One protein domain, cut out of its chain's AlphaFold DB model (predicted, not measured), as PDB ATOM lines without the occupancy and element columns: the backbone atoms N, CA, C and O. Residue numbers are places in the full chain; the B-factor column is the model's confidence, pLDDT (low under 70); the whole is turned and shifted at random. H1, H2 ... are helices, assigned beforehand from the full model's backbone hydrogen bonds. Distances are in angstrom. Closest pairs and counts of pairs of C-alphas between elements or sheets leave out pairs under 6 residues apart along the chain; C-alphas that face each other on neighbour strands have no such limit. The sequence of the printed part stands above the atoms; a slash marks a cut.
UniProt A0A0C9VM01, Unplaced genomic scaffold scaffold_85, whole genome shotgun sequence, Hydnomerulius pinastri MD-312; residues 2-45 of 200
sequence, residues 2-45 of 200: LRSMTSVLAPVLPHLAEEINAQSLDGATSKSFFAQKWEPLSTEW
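This is residues 2 to 45 of the 200 residues of an uncharacterized protein of Hydnomerulius pinastri MD-312 (UniProt A0A0C9VM01). With little regular structure, the domain is a small helical hairpin, H1 and H2 side by side, followed by a long stretch with no named element, residues 23 to 45, that folds back from the end of H2 across one side of the hairpin and runs on past H1. The printed part has 44 residues with two named helices, H1 then H2, and no named strand; the class is all helix, with 17 residues in named elements. It is only just compact, close to loose, with a radius of gyration of the C-alphas of 10.7 A, and spans 31 by 23 by 16 A.

H1, residues 2 to 9, and H2, residues 14 to 22, form a helical hairpin over a tight link of 4 residues. They touch; their closest C-alphas, those of Thr 6 and Ala 17, are 5.6 A apart. They run opposite ways at a shallow tilt of 15 degrees. In both, every O i to N i+4 pair is within hydrogen-bond range.

H1 measures 10.5 A from C-alpha 2 at (26.434, 85.371, -8.372) to C-alpha 9. H2 measures 12.4 A and ends with C-alpha 22 at (32.912, 79.993, 1.659).

The C-alphas farthest apart, those of Ala 28 and Thr 43, are 31.4 A apart. The printed part has no cut. Its mean pLDDT is 88.5, with residues 28 to 29 under 70.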
ATOM      1  N   LEU A   2      25.121  85.626  -9.004       91.62
ATOM      2  CA  LEU A   2      26.434  85.371  -8.372       91.62
ATOM      3  C   LEU A   2      26.887  83.909  -8.511       91.62
ATOM      4  O   LEU A   2      27.910  83.668  -9.132       91.62
ATOM      5  N   ARG A   3      26.076  82.942  -8.052       89.31
ATOM      6  CA  ARG A   3      26.379  81.500  -8.171       89.31
ATOM      7  C   ARG A   3      26.680  81.079  -9.613       89.31
ATOM      8  O   ARG A   3      27.710  80.471  -9.856       89.31
ATOM      9  N   SER A   4      25.824  81.447 -10.567       91.31
ATOM     10  CA  SER A   4      26.000  81.110 -11.988       91.31
ATOM     11  C   SER A   4      27.290  81.699 -12.568       91.31
ATOM     12  O   SER A   4      28.031  80.989 -13.239       91.31
ATOM     13  N   MET A   5      27.593  82.969 -12.274       92.88
ATOM     14  CA  MET A   5      28.835  83.622 -12.708       92.88
ATOM     15  C   MET A   5      30.067  82.975 -12.073       92.88
ATOM     16  O   MET A   5      31.049  82.724 -12.766       92.88
ATOM     17  N   THR A   6      30.005  82.639 -10.782       92.56
ATOM     18  CA  THR A   6      31.065  81.889 -10.100       92.56
ATOM     19  C   THR A   6      31.289  80.542 -10.769       92.56
ATOM     20  O   THR A   6      32.437  80.182 -11.010       92.56
ATOM     21  N   SER A   7      30.222  79.834 -11.153       91.94
ATOM     22  CA  SER A   7      30.351  78.582 -11.893       91.94
ATOM     23  C   SER A   7      31.087  78.801 -13.217       91.94
ATOM     24  O   SER A   7      32.051  78.083 -13.478       91.94
ATOM     25  N   VAL A   8      30.694  79.803 -14.026       93.50
ATOM     26  CA  VAL A   8      31.346  80.117 -15.322       93.50
ATOM     27  C   VAL A   8      32.844  80.370 -15.135       93.50
ATOM     28  O   VAL A   8      33.658  79.918 -15.939       93.50
ATOM     29  N   LEU A   9      33.210  81.094 -14.074       94.19
ATOM     30  CA  LEU A   9      34.586  81.510 -13.806       94.19
ATOM     31  C   LEU A   9      35.435  80.433 -13.120       94.19
ATOM     32  O   LEU A   9      36.658  80.477 -13.238       94.19
ATOM     33  N   ALA A  10      34.828  79.472 -12.420       94.31
ATOM     34  CA  ALA A  10      35.531  78.497 -11.587       94.31
ATOM     35  C   ALA A  10      36.642  77.700 -12.301       94.31
ATOM     36  O   ALA A  10      37.689  77.505 -11.682       94.31
ATOM     37  N   PRO A  11      36.507  77.292 -13.582       93.31
ATOM     38  CA  PRO A  11      37.596  76.627 -14.303       93.31
ATOM     39  C   PRO A  11      38.845  77.499 -14.515       93.31
ATOM     40  O   PRO A  11      39.928  76.964 -14.729       93.31
ATOM     41  N   VAL A  12      38.702  78.828 -14.473       97.50
ATOM     42  CA  VAL A  12      39.788  79.799 -14.691       97.50
ATOM     43  C   VAL A  12      40.285  80.389 -13.369       97.50
ATOM     44  O   VAL A  12      41.483  80.598 -13.198       97.50
ATOM     45  N   LEU A  13      39.375  80.645 -12.424       97.12
ATOM     46  CA  LEU A  13      39.643  81.312 -11.147       97.12
ATOM     47  C   LEU A  13      39.229  80.423  -9.959       97.12
ATOM     48  O   LEU A  13      38.284  80.754  -9.238       97.12
ATOM     49  N   PRO A  14      39.915  79.287  -9.726       95.31
ATOM     50  CA  PRO A  14      39.407  78.267  -8.820       95.31
ATOM     51  C   PRO A  14      39.430  78.658  -7.343       95.31
ATOM     52  O   PRO A  14      38.480  78.376  -6.618       95.31
ATOM     53  N   HIS A  15      40.475  79.355  -6.897       95.56
ATOM     54  CA  HIS A  15      40.550  79.835  -5.516       95.56
ATOM     55  C   HIS A  15      39.486  80.899  -5.226       95.56
ATOM     56  O   HIS A  15      38.827  80.829  -4.196       95.56
ATOM     57  N   LEU A  16      39.238  81.814  -6.171       95.81
ATOM     58  CA  LEU A  16      38.179  82.818  -6.039       95.81
ATOM     59  C   LEU A  16      36.790  82.169  -5.970       95.81
ATOM     60  O   LEU A  16      35.937  82.620  -5.211       95.81
ATOM     61  N   ALA A  17      36.554  81.106  -6.742       94.50
ATOM     62  CA  ALA A  17      35.294  80.377  -6.679       94.50
ATOM     63  C   ALA A  17      35.063  79.728  -5.303       94.50
ATOM     64  O   ALA A  17      33.958  79.825  -4.768       94.50
ATOM     65  N   GLU A  18      36.103  79.139  -4.701       93.75
ATOM     66  CA  GLU A  18      36.038  78.617  -3.329       93.75
ATOM     67  C   GLU A  18      35.841  79.717  -2.286       93.75
ATOM     68  O   GLU A  18      35.032  79.557  -1.376       93.75
ATOM     69  N   GLU A  19      36.522  80.855  -2.425       94.56
ATOM     70  CA  GLU A  19      36.353  81.989  -1.512       94.56
ATOM     71  C   GLU A  19      34.926  82.543  -1.554       94.56
ATOM     72  O   GLU A  19      34.316  82.742  -0.504       94.56
ATOM     73  N   ILE A  20      34.353  82.734  -2.749       93.44
ATOM     74  CA  ILE A  20      32.955  83.165  -2.900       93.44
ATOM     75  C   ILE A  20      32.009  82.141  -2.259       93.44
ATOM     76  O   ILE A  20      31.073  82.522  -1.558       93.44
ATOM     77  N   ASN A  21      32.253  80.846  -2.477       90.88
ATOM     78  CA  ASN A  21      31.446  79.776  -1.899       90.88
ATOM     79  C   ASN A  21      31.512  79.762  -0.364       90.88
ATOM     80  O   ASN A  21      30.476  79.671   0.290       90.88
ATOM     81  N   ALA A  22      32.703  79.933   0.213       91.19
ATOM     82  CA  ALA A  22      32.912  79.993   1.659       91.19
ATOM     83  C   ALA A  22      32.216  81.195   2.328       91.19
ATOM     84  O   ALA A  22      31.911  81.132   3.516       91.19
ATOM     85  N   GLN A  23      31.943  82.268   1.577       90.62
ATOM     86  CA  GLN A  23      31.196  83.448   2.041       90.62
ATOM     87  C   GLN A  23      29.684  83.370   1.763       90.62
ATOM     88  O   GLN A  23      28.947  84.304   2.083       90.62
ATOM     89  N   SER A  24      29.201  82.284   1.153       84.38
ATOM     90  CA  SER A  24      27.766  82.053   0.968       84.38
ATOM     91  C   SER A  24      27.068  81.812   2.313       84.38
ATOM     92  O   SER A  24      27.713  81.471   3.302       84.38
ATOM     93  N   LEU A  25      25.736  81.934   2.349       72.62
ATOM     94  CA  LEU A  25      24.914  81.683   3.547       72.62
ATOM     95  C   LEU A  25      25.189  80.303   4.173       72.62
ATOM     96  O   LEU A  25      25.215  80.174   5.392       72.62
ATOM     97  N   ASP A  26      25.482  79.310   3.331       76.12
ATOM     98  CA  ASP A  26      25.826  77.945   3.742       76.12
ATOM     99  C   ASP A  26      27.341  77.676   3.728       76.12
ATOM    100  O   ASP A  26      27.775  76.533   3.823       76.12
ATOM    101  N   GLY A  27      28.178  78.706   3.584       70.75
ATOM    102  CA  GLY A  27      29.610  78.577   3.303       70.75
ATOM    103  C   GLY A  27      30.370  77.699   4.301       70.75
ATOM    104  O   GLY A  27      31.211  76.899   3.896       70.75
ATOM    105  N   ALA A  28      29.999  77.757   5.586       65.62
ATOM    106  CA  ALA A  28      30.613  76.972   6.662       65.62
ATOM    107  C   ALA A  28      30.294  75.464   6.618       65.62
ATOM    108  O   ALA A  28      31.048  74.660   7.165       65.62
ATOM    109  N   THR A  29      29.183  75.070   5.994       69.50
ATOM    110  CA  THR A  29      28.743  73.667   5.868       69.50
ATOM    111  C   THR A  29      28.780  73.172   4.422       69.50
ATOM    112  O   THR A  29      28.617  71.976   4.163       69.50
ATOM    113  N   SER A  30      29.014  74.080   3.473       76.75
ATOM    114  CA  SER A  30      29.089  73.783   2.055       76.75
ATOM    115  C   SER A  30      30.319  72.936   1.740       76.75
ATOM    116  O   SER A  30      31.419  73.141   2.253       76.75
ATOM    117  N   LYS A  31      30.134  71.951   0.861       83.75
ATOM    118  CA  LYS A  31      31.267  71.273   0.231       83.75
ATOM    119  C   LYS A  31      31.997  72.271  -0.668       83.75
ATOM    120  O   LYS A  31      31.391  73.247  -1.111       83.75
ATOM    121  N   SER A  32      33.255  71.948  -0.983       89.62
ATOM    122  CA  SER A  32      34.033  72.602  -2.043       89.62
ATOM    123  C   SER A  32      33.134  72.965  -3.223       89.62
ATOM    124  O   SER A  32      32.304  72.150  -3.649       89.62
ATOM    125  N   PHE A  33      33.297  74.172  -3.753       90.31
ATOM    126  CA  PHE A  33      32.540  74.637  -4.909       90.31
ATOM    127  C   PHE A  33      32.632  73.643  -6.080       90.31
ATOM    128  O   PHE A  33      31.637  73.356  -6.742       90.31
ATOM    129  N   PHE A  34      33.795  73.012  -6.260       91.00
ATOM    130  CA  PHE A  34      34.043  71.994  -7.290       91.00
ATOM    131  C   PHE A  34      33.379  70.638  -7.034       91.00
ATOM    132  O   PHE A  34      33.298  69.810  -7.940       91.00
ATOM    133  N   ALA A  35      32.891  70.392  -5.818       90.62
ATOM    134  CA  ALA A  35      32.074  69.223  -5.512       90.62
ATOM    135  C   ALA A  35      30.591  69.432  -5.872       90.62
ATOM    136  O   ALA A  35      29.802  68.485  -5.803       90.62
ATOM    137  N   GLN A  36      30.195  70.658  -6.224       84.62
ATOM    138  CA  GLN A  36      28.839  70.986  -6.645       84.62
ATOM    139  C   GLN A  36      28.661  70.702  -8.138       84.62
ATOM    140  O   GLN A  36      29.597  70.783  -8.933       84.62
ATOM    141  N   LYS A  37      27.434  70.358  -8.537       84.06
ATOM    142  CA  LYS A  37      27.104  70.196  -9.953       84.06
ATOM    143  C   LYS A  37      26.821  71.552 -10.577       84.06
ATOM    144  O   LYS A  37      26.226  72.425  -9.951       84.06
ATOM    145  N   TRP A  38      27.187  71.673 -11.845       84.12
ATOM    146  CA  TRP A  38      26.715  72.769 -12.666       84.12
ATOM    147  C   TRP A  38      25.201  72.656 -12.879       84.12
ATOM    148  O   TRP A  38      24.724  71.659 -13.425       84.12
ATOM    149  N   GLU A  39      24.463  73.690 -12.492       85.31
ATOM    150  CA  GLU A  39      23.038  73.840 -12.789       85.31
ATOM    151  C   GLU A  39      22.890  74.779 -14.000       85.31
ATOM    152  O   GLU A  39      23.259  75.955 -13.902       85.31
ATOM    153  N   PRO A  40      22.422  74.288 -15.165       85.44
ATOM    154  CA  PRO A  40      22.147  75.154 -16.304       85.44
ATOM    155  C   PRO A  40      21.002  76.120 -15.982       85.44
ATOM    156  O   PRO A  40      20.141  75.831 -15.150       85.44
ATOM    157  N   LEU A  41      20.996  77.276 -16.648       88.75
ATOM    158  CA  LEU A  41      19.916  78.247 -16.496       88.75
ATOM    159  C   LEU A  41      18.615  77.686 -17.084       88.75
ATOM    160  O   LEU A  41      18.623  77.032 -18.126       88.75
ATOM    161  N   SER A  42      17.507  77.959 -16.399       90.69
ATOM    162  CA  SER A  42      16.163  77.658 -16.891       90.69
ATOM    163  C   SER A  42      15.852  78.502 -18.129       90.69
ATOM    164  O   SER A  42      16.228  79.672 -18.194       90.69
ATOM    165  N   THR A  43      15.136  77.921 -19.093       92.06
ATOM    166  CA  THR A  43      14.703  78.622 -20.313       92.06
ATOM    167  C   THR A  43      13.698  79.734 -20.026       92.06
ATOM    168  O   THR A  43      13.469  80.570 -20.884       92.06
ATOM    169  N   GLU A  44      13.107  79.776 -18.828       93.00
ATOM    170  CA  GLU A  44      12.223  80.873 -18.409       93.00
ATOM    171  C   GLU A  44      12.941  82.232 -18.320       93.00
ATOM    172  O   GLU A  44      12.286  83.267 -18.338       93.00
ATOM    173  N   TRP A  45      14.276  82.228 -18.220       90.50
ATOM    174  CA  TRP A  45      15.099  83.440 -18.179       90.50
ATOM    175  C   TRP A  45      15.536  83.923 -19.569       90.50
ATOM    176  O   TRP A  45      16.183  84.964 -19.664       90.50
TER     177      TRP A  45